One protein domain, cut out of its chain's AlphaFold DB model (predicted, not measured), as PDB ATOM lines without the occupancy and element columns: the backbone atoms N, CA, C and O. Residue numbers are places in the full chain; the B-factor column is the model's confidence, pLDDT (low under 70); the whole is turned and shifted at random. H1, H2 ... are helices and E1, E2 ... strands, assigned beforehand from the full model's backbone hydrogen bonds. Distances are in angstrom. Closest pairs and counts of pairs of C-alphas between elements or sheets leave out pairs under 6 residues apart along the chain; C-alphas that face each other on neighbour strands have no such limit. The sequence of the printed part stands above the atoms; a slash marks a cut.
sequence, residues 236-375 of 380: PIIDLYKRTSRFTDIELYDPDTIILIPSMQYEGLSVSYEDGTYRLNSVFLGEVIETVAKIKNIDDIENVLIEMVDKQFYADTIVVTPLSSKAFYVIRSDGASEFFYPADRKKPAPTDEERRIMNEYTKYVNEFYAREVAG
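Overview. This is residues 236 to 375 of the 380 residues of an uncharacterized protein of Blautia sp. BCRC 81119 (UniProt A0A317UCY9). A strongly twisted sheet, E3 E4 E5, has the strand hairpin E1 E2 crossed over part of it as a small sandwich, and a second three-stranded sheet, E6 E7 E8, meets it along E6. H2 packs on both three-stranded sheets, the long helix H3 covers the other face of E6 E7 E8, and H1 packs beside H2 and the hairpin; the last residues, 369 to 375, stick out. The printed part has 140 residues with three named helices and eight named strands, in the order H1 E1 E2 E3 E4 E5 H2 E6 E7 E8 H3. The sheets run E3 E4 E5, E6 E7 E8 and E1 E2, all antiparallel, and the class is mixed, helices and strands. The whole is compact, with a radius of gyration of the C-alphas of 14.7 A and spans of 42 by 39 by 28 A.

Arrangement. Strands E3, residues 269 to 274, E4, residues 277 to 284, and E5, residues 287 to 295, form a meander, each strand the antiparallel neighbour of the one before. In the hairpin E3 and E4, N 272 and O 279 are 3.1 A apart, within hydrogen-bond range. In the hairpin E4 and E5, N 280 and O 293 are 2.9 A apart, also within range; E5 bends by 68 degrees at residue 290. E1, residues 248 to 254, and E2, residues 257 to 262, are a hairpin with N 251 and O 259 within range at 3.1 A. Their sheet and E3 E4 E5 form a sandwich, two sheets face to face, with strands at 82 degrees; the closest C-alphas of E2 and E3 are those of Ile 261 and Ser 270, 4.8 A. E6, residues 317 to 324, E7, residues 327 to 332, and E8, residues 337 to 340, form a second meander, with N 321 and O 329 at 2.9 A and N 330 and O 338 at 2.9 A, both within range. The closest C-alphas of E6 and E5 are those of Ser 324 and Val 292, 5.0 A. H2, residues 298 to 308, is on the sheet E3 E4 E5 at a height of 10.0 A, over E4 and along the strands at 12 degrees on the local plane. H3, residues 352 to 374, is on the sheet E6 E7 E8 at a height of 10.6 A over the sheet, over E6 and E7, and runs along the strands at 20 degrees to E7 on the local plane; the closest C-alphas of H3 and E6 are those of Glu 354 and Leu 323, 5.2 A. H1, residues 236 to 244, only grazes the sheet E3 E4 E5. It touches H2 at Leu 240 and Ile 298, whose C-alphas, the closest, are 6.6 A apart, at a steep tilt of 48 degrees, the same way. H2 and H3 are apart. Every O i to N i+4 pair is within hydrogen-bond range in H2 and H3, and 4 of 5 in H1.

Along the chain. E4 measures 21.4 A from first to last C-alpha, E5 20.1 A, E6 19.4 A and E1 18.6 A. H3 is the longest helix, 32.2 A, and H2 measures 15.4 A. H1 begins at C-alpha 236, (11.490, 68.813, 17.412). E4 begins at C-alpha 277, (3.441, 70.346, 13.731), and H3 ends at C-alpha 374, (6.494, 111.073, 17.875).

Size, cuts and confidence. The two C-alphas farthest apart are those of Asn 297 and Gly 375, 45.4 A. The printed part has no cut. The link from E8 to H3, 11 residues, is long. Residues 369 to 375, of which 369 to 374 belong to H3, stand free. The mean pLDDT of the printed part is 85.2; residues 264 to 265, 312, 343 to 347 and 369 to 375 are under 70.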
ATOM      1  N   PRO A 236      11.677  68.467  18.823       98.00
ATOM      2  CA  PRO A 236      11.490  68.813  17.412       98.00
ATOM      3  C   PRO A 236      12.217  70.099  16.999       98.00
ATOM      4  O   PRO A 236      12.859  70.125  15.950       98.00
ATOM      5  N   ILE A 237      12.175  71.140  17.835       98.06
ATOM      6  CA  ILE A 237      12.872  72.407  17.573       98.06
ATOM      7  C   ILE A 237      14.385  72.227  17.682       98.06
ATOM      8  O   ILE A 237      15.113  72.685  16.807       98.06
ATOM      9  N   ILE A 238      14.867  71.478  18.676       97.44
ATOM     10  CA  ILE A 238      16.301  71.195  18.838       97.44
ATOM     11  C   ILE A 238      16.849  70.383  17.655       97.44
ATOM     12  O   ILE A 238      17.940  70.662  17.159       97.44
ATOM     13  N   ASP A 239      16.104  69.383  17.179       97.81
ATOM     14  CA  ASP A 239      16.499  68.591  16.011       97.81
ATOM     15  C   ASP A 239      16.526  69.452  14.732       97.81
ATOM     16  O   ASP A 239      17.411  69.266  13.893       97.81
ATOM     17  N   LEU A 240      15.591  70.399  14.581       98.19
ATOM     18  CA  LEU A 240      15.572  71.349  13.463       98.19
ATOM     19  C   LEU A 240      16.726  72.358  13.551       98.19
ATOM     20  O   LEU A 240      17.393  72.607  12.545       98.19
ATOM     21  N   TYR A 241      17.013  72.882  14.743       97.38
ATOM     22  CA  TYR A 241      18.151  73.766  14.992       97.38
ATOM     23  C   TYR A 241      19.467  73.094  14.595       97.38
ATOM     24  O   TYR A 241      20.232  73.655  13.821       97.38
ATOM     25  N   LYS A 242      19.686  71.832  14.978       95.81
ATOM     26  CA  LYS A 242      20.888  71.073  14.576       95.81
ATOM     27  C   LYS A 242      21.094  70.954  13.065       95.81
ATOM     28  O   LYS A 242      22.219  70.751  12.617       95.81
ATOM     29  N   ARG A 243      20.023  71.041  12.277       96.25
ATOM     30  CA  ARG A 243      20.083  71.000  10.807       96.25
ATOM     31  C   ARG A 243      20.283  72.379  10.186       96.25
ATOM     32  O   ARG A 243      20.775  72.478   9.067       96.25
ATOM     33  N   THR A 244      19.906  73.434  10.905       94.31
ATOM     34  CA  THR A 244      19.793  74.798  10.371       94.31
ATOM     35  C   THR A 244      20.687  75.822  11.075       94.31
ATOM     36  O   THR A 244      20.755  76.956  10.612       94.31
ATOM     37  N   SER A 245      21.462  75.414  12.091       91.56
ATOM     38  CA  SER A 245      22.305  76.254  12.969       91.56
ATOM     39  C   SER A 245      23.300  77.163  12.241       91.56
ATOM     40  O   SER A 245      23.838  78.108  12.811       91.56
ATOM     41  N   ARG A 246      23.542  76.911  10.952       89.56
ATOM     42  CA  ARG A 246      24.320  77.786  10.069       89.56
ATOM     43  C   ARG A 246      23.671  79.160   9.845       89.56
ATOM     44  O   ARG A 246      24.398  80.111   9.574       89.56
ATOM     45  N   PHE A 247      22.343  79.251   9.884       87.12
ATOM     46  CA  PHE A 247      21.569  80.457   9.549       87.12
ATOM     47  C   PHE A 247      20.354  80.681  10.472       87.12
ATOM     48  O   PHE A 247      19.543  81.577  10.231       87.12
ATOM     49  N   THR A 248      20.220  79.880  11.530       91.75
ATOM     50  CA  THR A 248      19.179  79.996  12.559       91.75
ATOM     51  C   THR A 248      19.812  80.000  13.945       91.75
ATOM     52  O   THR A 248      20.929  79.508  14.123       91.75
ATOM     53  N   ASP A 249      19.109  80.571  14.913       91.62
ATOM     54  CA  ASP A 249      19.409  80.476  16.339       91.62
ATOM     55  C   ASP A 249      18.127  80.101  17.099       91.62
ATOM     56  O   ASP A 249      17.082  79.824  16.499       91.62
ATOM     57  N   ILE A 250      18.217  80.031  18.418       92.94
ATOM     58  CA  ILE A 250      17.122  79.649  19.305       92.94
ATOM     59  C   ILE A 250      16.924  80.683  20.406       92.94
ATOM     60  O   ILE A 250      17.880  81.294  20.879       92.94
ATOM     61  N   GLU A 251      15.682  80.805  20.854       89.06
ATOM     62  CA  GLU A 251      15.283  81.685  21.950       89.06
ATOM     63  C   GLU A 251      14.281  80.980  22.866       89.06
ATOM     64  O   GLU A 251      13.585  80.044  22.456       89.06
ATOM     65  N   LEU A 252      14.215  81.440  24.115       86.12
ATOM     66  CA  LEU A 252      13.144  81.089  25.040       86.12
ATOM     67  C   LEU A 252      11.994  82.075  24.844       86.12
ATOM     68  O   LEU A 252      12.160  83.267  25.074       86.12
ATOM     69  N   TYR A 253      10.847  81.561  24.408       80.06
ATOM     70  CA  TYR A 253       9.630  82.356  24.225       80.06
ATOM     71  C   TYR A 253       8.758  82.355  25.484       80.06
ATOM     72  O   TYR A 253       8.235  83.382  25.888       80.06
ATOM     73  N   ASP A 254       8.660  81.187  26.116       75.19
ATOM     74  CA  ASP A 254       8.023  80.952  27.411       75.19
ATOM     75  C   ASP A 254       8.980  80.092  28.253       75.19
ATOM     76  O   ASP A 254       9.854  79.436  27.669       75.19
ATOM     77  N   PRO A 255       8.819  80.011  29.591       74.12
ATOM     78  CA  PRO A 255       9.788  79.362  30.478       74.12
ATOM     79  C   PRO A 255      10.183  77.930  30.083       74.12
ATOM     80  O   PRO A 255      11.293  77.494  30.364       74.12
ATOM     81  N   ASP A 256       9.304  77.211  29.381       82.00
ATOM     82  CA  ASP A 256       9.543  75.836  28.935       82.00
ATOM     83  C   ASP A 256       9.537  75.661  27.403       82.00
ATOM     84  O   ASP A 256       9.659  74.532  26.908       82.00
ATOM     85  N   THR A 257       9.414  76.750  26.635       89.56
ATOM     86  CA  THR A 257       9.235  76.707  25.175       89.56
ATOM     87  C   THR A 257      10.421  77.333  24.459       89.56
ATOM     88  O   THR A 257      10.636  78.543  24.506       89.56
ATOM     89  N   ILE A 258      11.148  76.497  23.720       93.69
ATOM     90  CA  ILE A 258      12.212  76.935  22.820       93.69
ATOM     91  C   ILE A 258      11.611  77.140  21.433       93.69
ATOM     92  O   ILE A 258      11.000  76.230  20.864       93.69
ATOM     93  N   ILE A 259      11.833  78.322  20.872       94.94
ATOM     94  CA  ILE A 259      11.521  78.639  19.481       94.94
ATOM     95  C   ILE A 259      12.808  78.765  18.671       94.94
ATOM     96  O   ILE A 259      13.894  78.956  19.214       94.94
ATOM     97  N   LEU A 260      12.678  78.631  17.357       95.81
ATOM     98  CA  LEU A 260      13.765  78.839  16.413       95.81
ATOM     99  C   LEU A 260      13.546  80.144  15.655       95.81
ATOM    100  O   LEU A 260      12.447  80.405  15.167       95.81
ATOM    101  N   ILE A 261      14.606  80.929  15.533       91.75
ATOM    102  CA  ILE A 261      14.618  82.244  14.896       91.75
ATOM    103  C   ILE A 261      15.745  82.324  13.853       91.75
ATOM    104  O   ILE A 261      16.652  81.485  13.852       91.75
ATOM    105  N   PRO A 262      15.723  83.288  12.921       86.12
ATOM    106  CA  PRO A 262      16.888  83.610  12.099       86.12
ATOM    107  C   PRO A 262      18.104  83.983  12.966       86.12
ATOM    108  O   PRO A 262      17.957  84.715  13.933       86.12
ATOM    109  N   SER A 263      19.315  83.524  12.619       76.31
ATOM    110  CA  SER A 263      20.540  83.941  13.343       76.31
ATOM    111  C   SER A 263      21.071  85.309  12.911       76.31
ATOM    112  O   SER A 263      21.956  85.885  13.542       76.31
ATOM    113  N   MET A 264      20.578  85.805  11.779       66.88
ATOM    114  CA  MET A 264      20.851  87.150  11.297       66.88
ATOM    115  C   MET A 264      20.044  88.155  12.126       66.88
ATOM    116  O   MET A 264      19.009  87.796  12.674       66.88
ATOM    117  N   GLN A 265      20.449  89.429  12.142       65.31
ATOM    118  CA  GLN A 265      19.717  90.533  12.796       65.31
ATOM    119  C   GLN A 265      18.360  90.859  12.126       65.31
ATOM    120  O   GLN A 265      17.909  91.999  12.159       65.31
ATOM    121  N   TYR A 266      17.746  89.896  11.437       73.31
ATOM    122  CA  TYR A 266      16.469  90.068  10.771       73.31
ATOM    123  C   TYR A 266      15.353  89.650  11.710       73.31
ATOM    124  O   TYR A 266      15.291  88.504  12.154       73.31
ATOM    125  N   GLU A 267      14.427  90.562  11.924       79.06
ATOM    126  CA  GLU A 267      13.166  90.270  12.578       79.06
ATOM    127  C   GLU A 267      12.170  89.655  11.578       79.06
ATOM    128  O   GLU A 267      12.414  89.636  10.368       79.06
ATOM    129  N   GLY A 268      11.031  89.141  12.046       85.88
ATOM    130  CA  GLY A 268       9.935  88.747  11.152       85.88
ATOM    131  C   GLY A 268       9.516  87.294  11.204       85.88
ATOM    132  O   GLY A 268       8.382  86.997  10.832       85.88
ATOM    133  N   LEU A 269      10.385  86.393  11.650       91.88
ATOM    134  CA  LEU A 269      10.166  84.957  11.520       91.88
ATOM    135  C   LEU A 269      10.461  84.234  12.827       91.88
ATOM    136  O   LEU A 269      11.532  84.395  13.400       91.88
ATOM    137  N   SER A 270       9.557  83.339  13.221       94.56
ATOM    138  CA  SER A 270       9.877  82.285  14.184       94.56
ATOM    139  C   SER A 270       9.301  80.942  13.753       94.56
ATOM    140  O   SER A 270       8.376  80.854  12.938       94.56
ATOM    141  N   VAL A 271       9.858  79.872  14.313       97.44
ATOM    142  CA  VAL A 271       9.311  78.523  14.225       97.44
ATOM    143  C   VAL A 271       9.091  77.985  15.630       97.44
ATOM    144  O   VAL A 271      10.034  77.840  16.405       97.44
ATOM    145  N   SER A 272       7.844  77.636  15.928       96.31
ATOM    146  CA  SER A 272       7.457  76.918  17.145       96.31
ATOM    147  C   SER A 272       6.962  75.510  16.805       96.31
ATOM    148  O   SER A 272       6.726  75.183  15.637       96.31
ATOM    149  N   TYR A 273       6.832  74.637  17.804       96.62
ATOM    150  CA  TYR A 273       6.309  73.285  17.604       96.62
ATOM    151  C   TYR A 273       5.164  72.993  18.565       96.62
ATOM    152  O   TYR A 273       5.351  72.940  19.775       96.62
ATOM    153  N   GLU A 274       3.980  72.745  18.014       93.75
ATOM    154  CA  GLU A 274       2.763  72.502  18.787       93.75
ATOM    155  C   GLU A 274       1.837  71.558  18.006       93.75
ATOM    156  O   GLU A 274       1.836  71.536  16.769       93.75
ATOM    157  N   ASP A 275       1.059  70.742  18.720       93.12
ATOM    158  CA  ASP A 275       0.107  69.775  18.147       93.12
ATOM    159  C   ASP A 275       0.705  68.816  17.102       93.12
ATOM    160  O   ASP A 275       0.042  68.387  16.152       93.12
ATOM    161  N   GLY A 276       1.985  68.468  17.253       94.75
ATOM    162  CA  GLY A 276       2.675  67.580  16.317       94.75
ATOM    163  C   GLY A 276       3.039  68.235  14.978       94.75
ATOM    164  O   GLY A 276       3.222  67.528  13.983       94.75
ATOM    165  N   THR A 277       3.092  69.569  14.926       97.62
ATOM    166  CA  THR A 277       3.441  70.346  13.731       97.62
ATOM    167  C   THR A 277       4.403  71.482  14.056       97.62
ATOM    168  O   THR A 277       4.244  72.163  15.063       97.62
ATOM    169  N   TYR A 278       5.351  71.729  13.156       98.38
ATOM    170  CA  TYR A 278       6.094  72.981  13.087       98.38
ATOM    171  C   TYR A 278       5.151  74.088  12.618       98.38
ATOM    172  O   TYR A 278       4.499  73.958  11.577       98.38
ATOM    173  N   ARG A 279       5.073  75.165  13.386       97.75
ATOM    174  CA  ARG A 279       4.317  76.371  13.067       97.75
ATOM    175  C   ARG A 279       5.304  77.417  12.573       97.75
ATOM    176  O   ARG A 279       6.186  77.821  13.319       97.75
ATOM    177  N   LEU A 280       5.181  77.791  11.303       97.56
ATOM    178  CA  LEU A 280       5.928  78.903  10.724       97.56
ATOM    179  C   LEU A 280       5.150  80.182  11.012       97.56
ATOM    180  O   LEU A 280       3.997  80.293  10.587       97.56
ATOM    181  N   ASN A 281       5.776  81.114  11.716       95.62
ATOM    182  CA  ASN A 281       5.117  82.303  12.233       95.62
ATOM    183  C   ASN A 281       5.710  83.571  11.622       95.62
ATOM    184  O   ASN A 281       6.927  83.691  11.482       95.62
ATOM    185  N   SER A 282       4.830  84.516  11.306       92.12
ATOM    186  CA  SER A 282       5.165  85.924  11.134       92.12
ATOM    187  C   SER A 282       5.176  86.587  12.508       92.12
ATOM    188  O   SER A 282       4.174  86.515  13.224       92.12
ATOM    189  N   VAL A 283       6.288  87.230  12.863       88.25
ATOM    190  CA  VAL A 283       6.546  87.775  14.208       88.25
ATOM    191  C   VAL A 283       7.020  89.221  14.142       88.25
ATOM    192  O   VAL A 283       7.778  89.577  13.241       88.25
ATOM    193  N   PHE A 284       6.608  90.050  15.096       83.12
ATOM    194  CA  PHE A 284       7.143  91.397  15.284       83.12
ATOM    195  C   PHE A 284       7.292  91.686  16.781       83.12
ATOM    196  O   PHE A 284       6.342  91.501  17.530       83.12
ATOM    197  N   LEU A 285       8.486  92.095  17.205       76.19
ATOM    198  CA  LEU A 285       8.896  92.349  18.589       76.19
ATOM    199  C   LEU A 285       8.570  91.192  19.537       76.19
ATOM    200  O   LEU A 285       8.011  91.371  20.613       76.19
ATOM    201  N   GLY A 286       8.880  89.973  19.094       74.88
ATOM    202  CA  GLY A 286       8.568  88.744  19.822       74.88
ATOM    203  C   GLY A 286       7.113  88.289  19.692       74.88
ATOM    204  O   GLY A 286       6.849  87.102  19.831       74.88
ATOM    205  N   GLU A 287       6.163  89.150  19.321       82.38
ATOM    206  CA  GLU A 287       4.753  88.770  19.221       82.38
ATOM    207  C   GLU A 287       4.420  88.060  17.902       82.38
ATOM    208  O   GLU A 287       4.727  88.530  16.800       82.38
ATOM    209  N   VAL A 288       3.729  86.920  17.999       88.25
ATOM    210  CA  VAL A 288       3.209  86.213  16.824       88.25
ATOM    211  C   VAL A 288       2.013  86.973  16.257       88.25
ATOM    212  O   VAL A 288       0.911  86.906  16.799       88.25
ATOM    213  N   ILE A 289       2.213  87.616  15.107       87.75
ATOM    214  CA  ILE A 289       1.126  88.199  14.312       87.75
ATOM    215  C   ILE A 289       0.279  87.065  13.733       87.75
ATOM    216  O   ILE A 289      -0.945  87.067  13.845       87.75
ATOM    217  N   GLU A 290       0.930  86.072  13.110       92.38
ATOM    218  CA  GLU A 290       0.208  84.978  12.465       92.38
ATOM    219  C   GLU A 290       1.031  83.705  12.247       92.38
ATOM    220  O   GLU A 290       2.170  83.751  11.784       92.38
ATOM    221  N   THR A 291       0.413  82.539  12.465       95.81
ATOM    222  CA  THR A 291       0.936  81.250  11.983       95.81
ATOM    223  C   THR A 291       0.538  81.028  10.524       95.81
ATOM    224  O   THR A 291      -0.565  80.568  10.223       95.81
ATOM    225  N   VAL A 292       1.472  81.276   9.609       95.94
ATOM    226  CA  VAL A 292       1.230  81.240   8.157       95.94
ATOM    227  C   VAL A 292       1.312  79.836   7.549       95.94
ATOM    228  O   VAL A 292       0.836  79.600   6.437       95.94
ATOM    229  N   ALA A 293       1.913  78.874   8.257       96.25
ATOM    230  CA  ALA A 293       1.917  77.473   7.840       96.25
ATOM    231  C   ALA A 293       2.048  76.498   9.021       96.25
ATOM    232  O   ALA A 293       2.751  76.761   9.993       96.25
ATOM    233  N   LYS A 294       1.417  75.322   8.883       97.62
ATOM    234  CA  LYS A 294       1.591  74.164   9.776       97.62
ATOM    235  C   LYS A 294       2.204  73.009   8.994       97.62
ATOM    236  O   LYS A 294       1.594  72.503   8.050       97.62
ATOM    237  N   ILE A 295       3.405  72.592   9.373       97.81
ATOM    238  CA  ILE A 295       4.233  71.638   8.631       97.81
ATOM    239  C   ILE A 295       4.550  70.447   9.538       97.81
ATOM    240  O   ILE A 295       4.964  70.615  10.675       97.81
ATOM    241  N   LYS A 296       4.328  69.217   9.063       96.38
ATOM    242  CA  LYS A 296       4.553  68.002   9.875       96.38
ATOM    243  C   LYS A 296       5.978  67.472   9.784       96.38
ATOM    244  O   LYS A 296       6.501  66.951  10.762       96.38
ATOM    245  N   ASN A 297       6.567  67.528   8.594       96.81
ATOM    246  CA  ASN A 297       7.867  66.930   8.334       96.81
ATOM    247  C   ASN A 297       8.982  67.948   8.606       96.81
ATOM    248  O   ASN A 297       8.907  69.081   8.136       96.81
ATOM    249  N   ILE A 298      10.013  67.515   9.332       98.00
ATOM    250  CA  ILE A 298      11.225  68.297   9.587       98.00
ATOM    251  C   ILE A 298      11.955  68.681   8.289       98.00
ATOM    252  O   ILE A 298      12.401  69.814   8.166       98.00
ATOM    253  N   ASP A 299      11.999  67.789   7.295       97.81
ATOM    254  CA  ASP A 299      12.649  68.047   6.006       97.81
ATOM    255  C   ASP A 299      11.911  69.155   5.228       97.81
ATOM    256  O   ASP A 299      12.520  69.955   4.522       97.81
ATOM    257  N   ASP A 300      10.582  69.228   5.359       96.75
ATOM    258  CA  ASP A 300       9.777  70.233   4.662       96.75
ATOM    259  C   ASP A 300       9.991  71.626   5.272       96.75
ATOM    260  O   ASP A 300      10.188  72.586   4.530       96.75
ATOM    261  N   ILE A 301       9.987  71.749   6.607       97.56
ATOM    262  CA  ILE A 301      10.245  73.038   7.276       97.56
ATOM    263  C   ILE A 301      11.703  73.477   7.094       97.56
ATOM    264  O   ILE A 301      11.950  74.653   6.851       97.56
ATOM    265  N   GLU A 302      12.659  72.547   7.119       96.31
ATOM    266  CA  GLU A 302      14.068  72.821   6.818       96.31
ATOM    267  C   GLU A 302      14.222  73.444   5.424       96.31
ATOM    268  O   GLU A 302      14.844  74.497   5.284       96.31
ATOM    269  N   ASN A 303      13.585  72.863   4.402       94.12
ATOM    270  CA  ASN A 303      13.609  73.417   3.046       94.12
ATOM    271  C   ASN A 303      12.971  74.812   2.968       94.12
ATOM    272  O   ASN A 303      13.479  75.674   2.253       94.12
ATOM    273  N   VAL A 304      11.883  75.057   3.705       94.00
ATOM    274  CA  VAL A 304      11.269  76.392   3.777       94.00
ATOM    275  C   VAL A 304      12.250  77.410   4.361       94.00
ATOM    276  O   VAL A 304      12.427  78.482   3.783       94.00
ATOM    277  N   LEU A 305      12.937  77.064   5.453       92.81
ATOM    278  CA  LEU A 305      13.916  77.944   6.093       92.81
ATOM    279  C   LEU A 305      15.139  78.203   5.205       92.81
ATOM    280  O   LEU A 305      15.588  79.342   5.121       92.81
ATOM    281  N   ILE A 306      15.640  77.199   4.479       90.19
ATOM    282  CA  ILE A 306      16.723  77.385   3.496       90.19
ATOM    283  C   ILE A 306      16.303  78.391   2.417       90.19
ATOM    284  O   ILE A 306      17.048  79.296   2.048       90.19
ATOM    285  N   GLU A 307      15.082  78.252   1.908       88.25
ATOM    286  CA  GLU A 307      14.575  79.100   0.833       88.25
ATOM    287  C   GLU A 307      14.270  80.543   1.274       88.25
ATOM    288  O   GLU A 307      14.228  81.432   0.411       88.25
ATOM    289  N   MET A 308      14.062  80.770   2.574       88.00
ATOM    290  CA  MET A 308      13.714  82.070   3.158       88.00
ATOM    291  C   MET A 308      14.868  82.773   3.869       88.00
ATOM    292  O   MET A 308      14.921  83.989   3.811       88.00
ATOM    293  N   VAL A 309      15.759  82.060   4.553       83.50
ATOM    294  CA  VAL A 309      16.723  82.658   5.499       83.50
ATOM    295  C   VAL A 309      18.171  82.384   5.096       83.50
ATOM    296  O   VAL A 309      19.027  83.245   5.262       83.50
ATOM    297  N   ASP A 310      18.459  81.242   4.463       83.56
ATOM    298  CA  ASP A 310      19.814  80.891   3.998       83.56
ATOM    299  C   ASP A 310      20.223  81.599   2.682       83.56
ATOM    300  O   ASP A 310      21.178  81.225   1.993       83.56
ATOM    301  N   LYS A 311      19.478  82.638   2.292       74.25
ATOM    302  CA  LYS A 311      19.765  83.468   1.119       74.25
ATOM    303  C   LYS A 311      20.456  84.758   1.537       74.25
ATOM    304  O   LYS A 311      20.163  85.339   2.572       74.25
ATOM    305  N   GLN A 312      21.357  85.242   0.685       65.94
ATOM    306  CA  GLN A 312      21.929  86.575   0.858       65.94
ATOM    307  C   GLN A 312      20.884  87.632   0.501       65.94
ATOM    308  O   GLN A 312      20.495  87.756  -0.663       65.94
ATOM    309  N   PHE A 313      20.446  88.378   1.511       73.88
ATOM    310  CA  PHE A 313      19.602  89.556   1.354       73.88
ATOM    311  C   PHE A 313      20.424  90.818   1.114       73.88
ATOM    312  O   PHE A 313      21.658  90.795   1.072       73.88
ATOM    313  N   TYR A 314      19.722  91.930   0.910       77.94
ATOM    314  CA  TYR A 314      20.349  93.238   0.872       77.94
ATOM    315  C   TYR A 314      21.039  93.514   2.216       77.94
ATOM    316  O   TYR A 314      20.568  93.088   3.268       77.94
ATOM    317  N   ALA A 315      22.176  94.214   2.182       80.19
ATOM    318  CA  ALA A 315      22.975  94.475   3.383       80.19
ATOM    319  C   ALA A 315      22.223  95.297   4.446       80.19
ATOM    320  O   ALA A 315      22.607  95.290   5.608       80.19
ATOM    321  N   ASP A 316      21.171  96.000   4.035       81.00
ATOM    322  CA  ASP A 316      20.322  96.860   4.850       81.00
ATOM    323  C   ASP A 316      18.931  96.257   5.115       81.00
ATOM    324  O   ASP A 316      18.010  96.983   5.493       81.00
ATOM    325  N   THR A 317      18.754  94.950   4.887       81.50
ATOM    326  CA  THR A 317      17.548  94.213   5.281       81.50
ATOM    327  C   THR A 317      17.431  94.162   6.802       81.50
ATOM    328  O   THR A 317      18.389  93.803   7.478       81.50
ATOM    329  N   ILE A 318      16.246  94.493   7.319       79.31
ATOM    330  CA  ILE A 318      15.928  94.480   8.757       79.31
ATOM    331  C   ILE A 318      14.820  93.481   9.103       79.31
ATOM    332  O   ILE A 318      14.761  92.992  10.222       79.31
ATOM    333  N   VAL A 319      13.968  93.134   8.134       84.19
ATOM    334  CA  VAL A 319      12.870  92.181   8.326       84.19
ATOM    335  C   VAL A 319      12.864  91.159   7.204       84.19
ATOM    336  O   VAL A 319      12.958  91.522   6.027       84.19
ATOM    337  N   VAL A 320      12.660  89.899   7.574       88.19
ATOM    338  CA  VAL A 320      12.279  88.798   6.690       88.19
ATOM    339  C   VAL A 320      11.102  88.072   7.339       88.19
ATOM    340  O   VAL A 320      11.287  87.263   8.241       88.19
ATOM    341  N   THR A 321       9.881  88.347   6.877       91.38
ATOM    342  CA  THR A 321       8.661  87.740   7.435       91.38
ATOM    343  C   THR A 321       8.026  86.738   6.465       91.38
ATOM    344  O   THR A 321       7.857  87.049   5.276       91.38
ATOM    345  N   PRO A 322       7.680  85.514   6.908       93.94
ATOM    346  CA  PRO A 322       7.004  84.539   6.072       93.94
ATOM    347  C   PRO A 322       5.531  84.926   5.900       93.94
ATOM    348  O   PRO A 322       4.842  85.284   6.846       93.94
ATOM    349  N   LEU A 323       5.018  84.793   4.680       93.56
ATOM    350  CA  LEU A 323       3.604  85.039   4.357       93.56
ATOM    351  C   LEU A 323       2.842  83.740   4.084       93.56
ATOM    352  O   LEU A 323       1.621  83.675   4.172       93.56
ATOM    353  N   SER A 324       3.576  82.700   3.703       93.00
ATOM    354  CA  SER A 324       3.118  81.329   3.509       93.00
ATOM    355  C   SER A 324       4.347  80.417   3.537       93.00
ATOM    356  O   SER A 324       5.472  80.901   3.576       93.00
ATOM    357  N   SER A 325       4.195  79.097   3.409       91.38
ATOM    358  CA  SER A 325       5.356  78.200   3.231       91.38
ATOM    359  C   SER A 325       6.091  78.378   1.890       91.38
ATOM    360  O   SER A 325       7.033  77.644   1.597       91.38
ATOM    361  N   LYS A 326       5.646  79.309   1.036       90.44
ATOM    362  CA  LYS A 326       6.177  79.531  -0.315       90.44
ATOM    363  C   LYS A 326       6.491  80.988  -0.616       90.44
ATOM    364  O   LYS A 326       6.977  81.254  -1.709       90.44
ATOM    365  N   ALA A 327       6.193  81.914   0.282       91.19
ATOM    366  CA  ALA A 327       6.390  83.329   0.035       91.19
ATOM    367  C   ALA A 327       6.798  84.044   1.314       91.19
ATOM    368  O   ALA A 327       6.378  83.672   2.411       91.19
ATOM    369  N   PHE A 328       7.602  85.082   1.151       91.31
ATOM    370  CA  PHE A 328       8.066  85.912   2.248       91.31
ATOM    371  C   PHE A 328       8.215  87.361   1.784       91.31
ATOM    372  O   PHE A 328       8.260  87.660   0.583       91.31
ATOM    373  N   TYR A 329       8.258  88.260   2.753       90.62
ATOM    374  CA  TYR A 329       8.346  89.695   2.559       90.62
ATOM    375  C   TYR A 329       9.573  90.235   3.271       90.62
ATOM    376  O   TYR A 329       9.875  89.843   4.395       90.62
ATOM    377  N   VAL A 330      10.284  91.120   2.585       88.31
ATOM    378  CA  VAL A 330      11.505  91.745   3.079       88.31
ATOM    379  C   VAL A 330      11.265  93.231   3.227       88.31
ATOM    380  O   VAL A 330      10.726  93.853   2.308       88.31
ATOM    381  N   ILE A 331      11.719  93.798   4.340       84.25
ATOM    382  CA  ILE A 331      11.755  95.244   4.562       84.25
ATOM    383  C   ILE A 331      13.205  95.645   4.827       84.25
ATOM    384  O   ILE A 331      13.935  94.980   5.569       84.25
ATOM    385  N   ARG A 332      13.636  96.709   4.157       83.69
ATOM    386  CA  ARG A 332      14.949  97.333   4.304       83.69
ATOM    387  C   ARG A 332      14.841  98.544   5.227       83.69
ATOM    388  O   ARG A 332      13.769  99.122   5.372       83.69
ATOM    389  N   SER A 333      15.957  98.929   5.835       80.69
ATOM    390  CA  SER A 333      16.027 100.060   6.776       80.69
ATOM    391  C   SER A 333      15.598 101.409   6.179       80.69
ATOM    392  O   SER A 333      15.178 102.293   6.914       80.69
ATOM    393  N   ASP A 334      15.644 101.567   4.851       75.31
ATOM    394  CA  ASP A 334      15.132 102.741   4.127       75.31
ATOM    395  C   ASP A 334      13.603 102.714   3.907       75.31
ATOM    396  O   ASP A 334      13.053 103.581   3.223       75.31
ATOM    397  N   GLY A 335      12.912 101.709   4.455       75.81
ATOM    398  CA  GLY A 335      11.485 101.462   4.267       75.81
ATOM    399  C   GLY A 335      11.139 100.808   2.928       75.81
ATOM    400  O   GLY A 335       9.968 100.515   2.676       75.81
ATOM    401  N   ALA A 336      12.118 100.552   2.048       82.56
ATOM    402  CA  ALA A 336      11.866  99.821   0.817       82.56
ATOM    403  C   ALA A 336      11.512  98.370   1.139       82.56
ATOM    404  O   ALA A 336      12.153  97.715   1.964       82.56
ATOM    405  N   SER A 337      10.510  97.846   0.443       86.50
ATOM    406  CA  SER A 337      10.023  96.503   0.698       86.50
ATOM    407  C   SER A 337       9.819  95.695  -0.574       86.50
ATOM    408  O   SER A 337       9.482  96.214  -1.643       86.50
ATOM    409  N   GLU A 338      10.061  94.392  -0.466       87.19
ATOM    410  CA  GLU A 338      10.014  93.476  -1.594       87.19
ATOM    411  C   GLU A 338       9.388  92.138  -1.214       87.19
ATOM    412  O   GLU A 338       9.648  91.557  -0.165       87.19
ATOM    413  N   PHE A 339       8.561  91.635  -2.125       87.12
ATOM    414  CA  PHE A 339       7.892  90.349  -2.014       87.12
ATOM    415  C   PHE A 339       8.615  89.289  -2.847       87.12
ATOM    416  O   PHE A 339       8.940  89.529  -4.018       87.12
ATOM    417  N   PHE A 340       8.809  88.104  -2.268       86.06
ATOM    418  CA  PHE A 340       9.575  87.020  -2.870       86.06
ATOM    419  C   PHE A 340       8.808  85.699  -2.895       86.06
ATOM    420  O   PHE A 340       8.198  85.288  -1.913       86.06
ATOM    421  N   TYR A 341       8.944  84.991  -4.021       85.94
ATOM    422  CA  TYR A 341       8.633  83.569  -4.156       85.94
ATOM    423  C   TYR A 341       9.936  82.815  -4.456       85.94
ATOM    424  O   TYR A 341      10.523  83.032  -5.520       85.94
ATOM    425  N   PRO A 342      10.398  81.910  -3.577       72.94
ATOM    426  CA  PRO A 342      11.633  81.164  -3.782       72.94
ATOM    427  C   PRO A 342      11.639  80.310  -5.058       72.94
ATOM    428  O   PRO A 342      12.662  80.209  -5.733       72.94
ATOM    429  N   ALA A 343      10.488  79.729  -5.410       63.69
ATOM    430  CA  ALA A 343      10.366  78.744  -6.484       63.69
ATOM    431  C   ALA A 343      10.234  79.342  -7.903       63.69
ATOM    432  O   ALA A 343      10.448  78.620  -8.876       63.69
ATOM    433  N   ASP A 344       9.918  80.637  -8.051       56.56
ATOM    434  CA  ASP A 344       9.602  81.248  -9.350       56.56
ATOM    435  C   ASP A 344      10.410  82.528  -9.620       56.56
ATOM    436  O   ASP A 344      10.255  83.558  -8.973       56.56
ATOM    437  N   ARG A 345      11.232  82.507 -10.682       51.53
ATOM    438  CA  ARG A 345      12.002  83.684 -11.151       51.53
ATOM    439  C   ARG A 345      11.134  84.813 -11.728       51.53
ATOM    440  O   ARG A 345      11.659  85.868 -12.077       51.53
ATOM    441  N   LYS A 346       9.828  84.598 -11.900       59.88
ATOM    442  CA  LYS A 346       8.873  85.641 -12.298       59.88
ATOM    443  C   LYS A 346       8.120  86.065 -11.051       59.88
ATOM    444  O   LYS A 346       7.484  85.195 -10.486       59.88
ATOM    445  N   LYS A 347       8.148  87.357 -10.687       63.22
ATOM    446  CA  LYS A 347       7.383  87.929  -9.561       63.22
ATOM    447  C   LYS A 347       5.890  87.572  -9.708       63.22
ATOM    448  O   LYS A 347       5.216  88.220 -10.516       63.22
ATOM    449  N   PRO A 348       5.364  86.549  -9.008       70.00
ATOM    450  CA  PRO A 348       3.936  86.273  -8.988       70.00
ATOM    451  C   PRO A 348       3.261  87.394  -8.198       70.00
ATOM    452  O   PRO A 348       3.872  87.990  -7.311       70.00
ATOM    453  N   ALA A 349       2.009  87.712  -8.519       81.50
ATOM    454  CA  ALA A 349       1.239  88.583  -7.640       81.50
ATOM    455  C   ALA A 349       0.971  87.841  -6.314       81.50
ATOM    456  O   ALA A 349       0.665  86.646  -6.375       81.50
ATOM    457  N   PRO A 350       1.060  88.510  -5.147       85.50
ATOM    458  CA  PRO A 350       0.697  87.895  -3.877       85.50
ATOM    459  C   PRO A 350      -0.783  87.515  -3.888       85.50
ATOM    460  O   PRO A 350      -1.619  88.249  -4.443       85.50
ATOM    461  N   THR A 351      -1.099  86.383  -3.260       89.00
ATOM    462  CA  THR A 351      -2.486  85.986  -2.986       89.00
ATOM    463  C   THR A 351      -3.174  87.013  -2.081       89.00
ATOM    464  O   THR A 351      -2.513  87.851  -1.463       89.00
ATOM    465  N   ASP A 352      -4.507  86.985  -2.004       91.44
ATOM    466  CA  ASP A 352      -5.238  87.919  -1.135       91.44
ATOM    467  C   ASP A 352      -4.868  87.730   0.347       91.44
ATOM    468  O   ASP A 352      -4.770  88.714   1.076       91.44
ATOM    469  N   GLU A 353      -4.570  86.492   0.754       89.19
ATOM    470  CA  GLU A 353      -4.120  86.165   2.110       89.19
ATOM    471  C   GLU A 353      -2.713  86.701   2.394       89.19
ATOM    472  O   GLU A 353      -2.504  87.434   3.355       89.19
ATOM    473  N   GLU A 354      -1.756  86.433   1.498       91.94
ATOM    474  CA  GLU A 354      -0.392  86.967   1.613       91.94
ATOM    475  C   GLU A 354      -0.403  88.500   1.637       91.94
ATOM    476  O   GLU A 354       0.327  89.118   2.406       91.94
ATOM    477  N   ARG A 355      -1.278  89.131   0.842       91.06
ATOM    478  CA  ARG A 355      -1.441  90.588   0.841       91.06
ATOM    479  C   ARG A 355      -2.021  91.108   2.157       91.06
ATOM    480  O   ARG A 355      -1.629  92.192   2.583       91.06
ATOM    481  N   ARG A 356      -2.944  90.375   2.791       92.88
ATOM    482  CA  ARG A 356      -3.473  90.739   4.112       92.88
ATOM    483  C   ARG A 356      -2.349  90.756   5.145       92.88
ATOM    484  O   ARG A 356      -2.157  91.794   5.769       92.88
ATOM    485  N   ILE A 357      -1.579  89.671   5.238       88.19
ATOM    486  CA  ILE A 357      -0.460  89.540   6.186       88.19
ATOM    487  C   ILE A 357       0.595  90.624   5.929       88.19
ATOM    488  O   ILE A 357       1.026  91.299   6.858       88.19
ATOM    489  N   MET A 358       0.957  90.877   4.663       89.00
ATOM    490  CA  MET A 358       1.881  91.964   4.301       89.00
ATOM    491  C   MET A 358       1.405  93.333   4.794       89.00
ATOM    492  O   MET A 358       2.203  94.114   5.314       89.00
ATOM    493  N   ASN A 359       0.123  93.649   4.592       88.19
ATOM    494  CA  ASN A 359      -0.449  94.931   4.997       88.19
ATOM    495  C   ASN A 359      -0.489  95.066   6.520       88.19
ATOM    496  O   ASN A 359      -0.214  96.142   7.041       88.19
ATOM    497  N   GLU A 360      -0.824  93.982   7.213       86.62
ATOM    498  CA  GLU A 360      -0.845  93.917   8.669       86.62
ATOM    499  C   GLU A 360       0.556  94.121   9.245       86.62
ATOM    500  O   GLU A 360       0.760  95.035  10.036       86.62
ATOM    501  N   TYR A 361       1.552  93.397   8.735       83.75
ATOM    502  CA  TYR A 361       2.945  93.569   9.137       83.75
ATOM    503  C   TYR A 361       3.453  94.994   8.874       83.75
ATOM    504  O   TYR A 361       4.048  95.631   9.736       83.75
ATOM    505  N   THR A 362       3.172  95.535   7.684       83.12
ATOM    506  CA  THR A 362       3.569  96.906   7.323       83.12
ATOM    507  C   THR A 362       2.909  97.936   8.244       83.12
ATOM    508  O   THR A 362       3.516  98.956   8.560       83.12
ATOM    509  N   LYS A 363       1.675  97.680   8.696       84.31
ATOM    510  CA  LYS A 363       0.994  98.524   9.678       84.31
ATOM    511  C   LYS A 363       1.719  98.492  11.027       84.31
ATOM    512  O   LYS A 363       2.007  99.569  11.532       84.31
ATOM    513  N   TYR A 364       2.060  97.313  11.555       80.81
ATOM    514  CA  TYR A 364       2.826  97.179  12.805       80.81
ATOM    515  C   TYR A 364       4.160  97.932  12.750       80.81
ATOM    516  O   TYR A 364       4.450  98.745  13.624       80.81
ATOM    517  N   VAL A 365       4.921  97.743  11.669       76.31
ATOM    518  CA  VAL A 365       6.200  98.434  11.451       76.31
ATOM    519  C   VAL A 365       6.014  99.953  11.416       76.31
ATOM    520  O   VAL A 365       6.741 100.687  12.081       76.31
ATOM    521  N   ASN A 366       5.020 100.445  10.672       78.12
ATOM    522  CA  ASN A 366       4.754 101.882  10.588       78.12
ATOM    523  C   ASN A 366       4.270 102.470  11.919       78.12
ATOM    524  O   ASN A 366       4.634 103.595  12.234       78.12
ATOM    525  N   GLU A 367       3.448 101.748  12.683       78.69
ATOM    526  CA  GLU A 367       2.995 102.190  14.006       78.69
ATOM    527  C   GLU A 367       4.156 102.275  14.994       78.69
ATOM    528  O   GLU A 367       4.248 103.261  15.723       78.69
ATOM    529  N   PHE A 368       5.061 101.297  14.978       72.06
ATOM    530  CA  PHE A 368       6.276 101.321  15.786       72.06
ATOM    531  C   PHE A 368       7.145 102.540  15.451       72.06
ATOM    532  O   PHE A 368       7.406 103.368  16.319       72.06
ATOM    533  N   TYR A 369       7.494 102.732  14.175       66.88
ATOM    534  CA  TYR A 369       8.307 103.881  13.765       66.88
ATOM    535  C   TYR A 369       7.603 105.230  13.964       66.88
ATOM    536  O   TYR A 369       8.262 106.223  14.253       66.88
ATOM    537  N   ALA A 370       6.276 105.298  13.837       65.62
ATOM    538  CA  ALA A 370       5.533 106.519  14.131       65.62
ATOM    539  C   ALA A 370       5.571 106.874  15.626       65.62
ATOM    540  O   ALA A 370       5.639 108.056  15.948       65.62
ATOM    541  N   ARG A 371       5.550 105.880  16.528       60.06
ATOM    542  CA  ARG A 371       5.695 106.097  17.978       60.06
ATOM    543  C   ARG A 371       7.110 106.533  18.350       60.06
ATOM    544  O   ARG A 371       7.249 107.502  19.084       60.06
ATOM    545  N   GLU A 372       8.130 105.895  17.780       57.56
ATOM    546  CA  GLU A 372       9.540 106.272  17.978       57.56
ATOM    547  C   GLU A 372       9.831 107.709  17.506       57.56
ATOM    548  O   GLU A 372      10.553 108.453  18.160       57.56
ATOM    549  N   VAL A 373       9.234 108.137  16.387       47.25
ATOM    550  CA  VAL A 373       9.399 109.509  15.872       47.25
ATOM    551  C   VAL A 373       8.566 110.524  16.663       47.25
ATOM    552  O   VAL A 373       9.053 111.617  16.932       47.25
ATOM    553  N   ALA A 374       7.338 110.182  17.074       44.50
ATOM    554  CA  ALA A 374       6.494 111.073  17.875       44.50
ATOM    555  C   ALA A 374       7.060 111.310  19.286       44.50
ATOM    556  O   ALA A 374       6.983 112.432  19.778       44.50
ATOM    557  N   GLY A 375       7.699 110.303  19.893       40.41
ATOM    558  CA  GLY A 375       8.439 110.460  21.151       40.41
ATOM    559  C   GLY A 375       9.680 111.356  21.039       40.41
ATOM    560  O   GLY A 375      10.193 111.805  22.055       40.41
TER     561      GLY A 375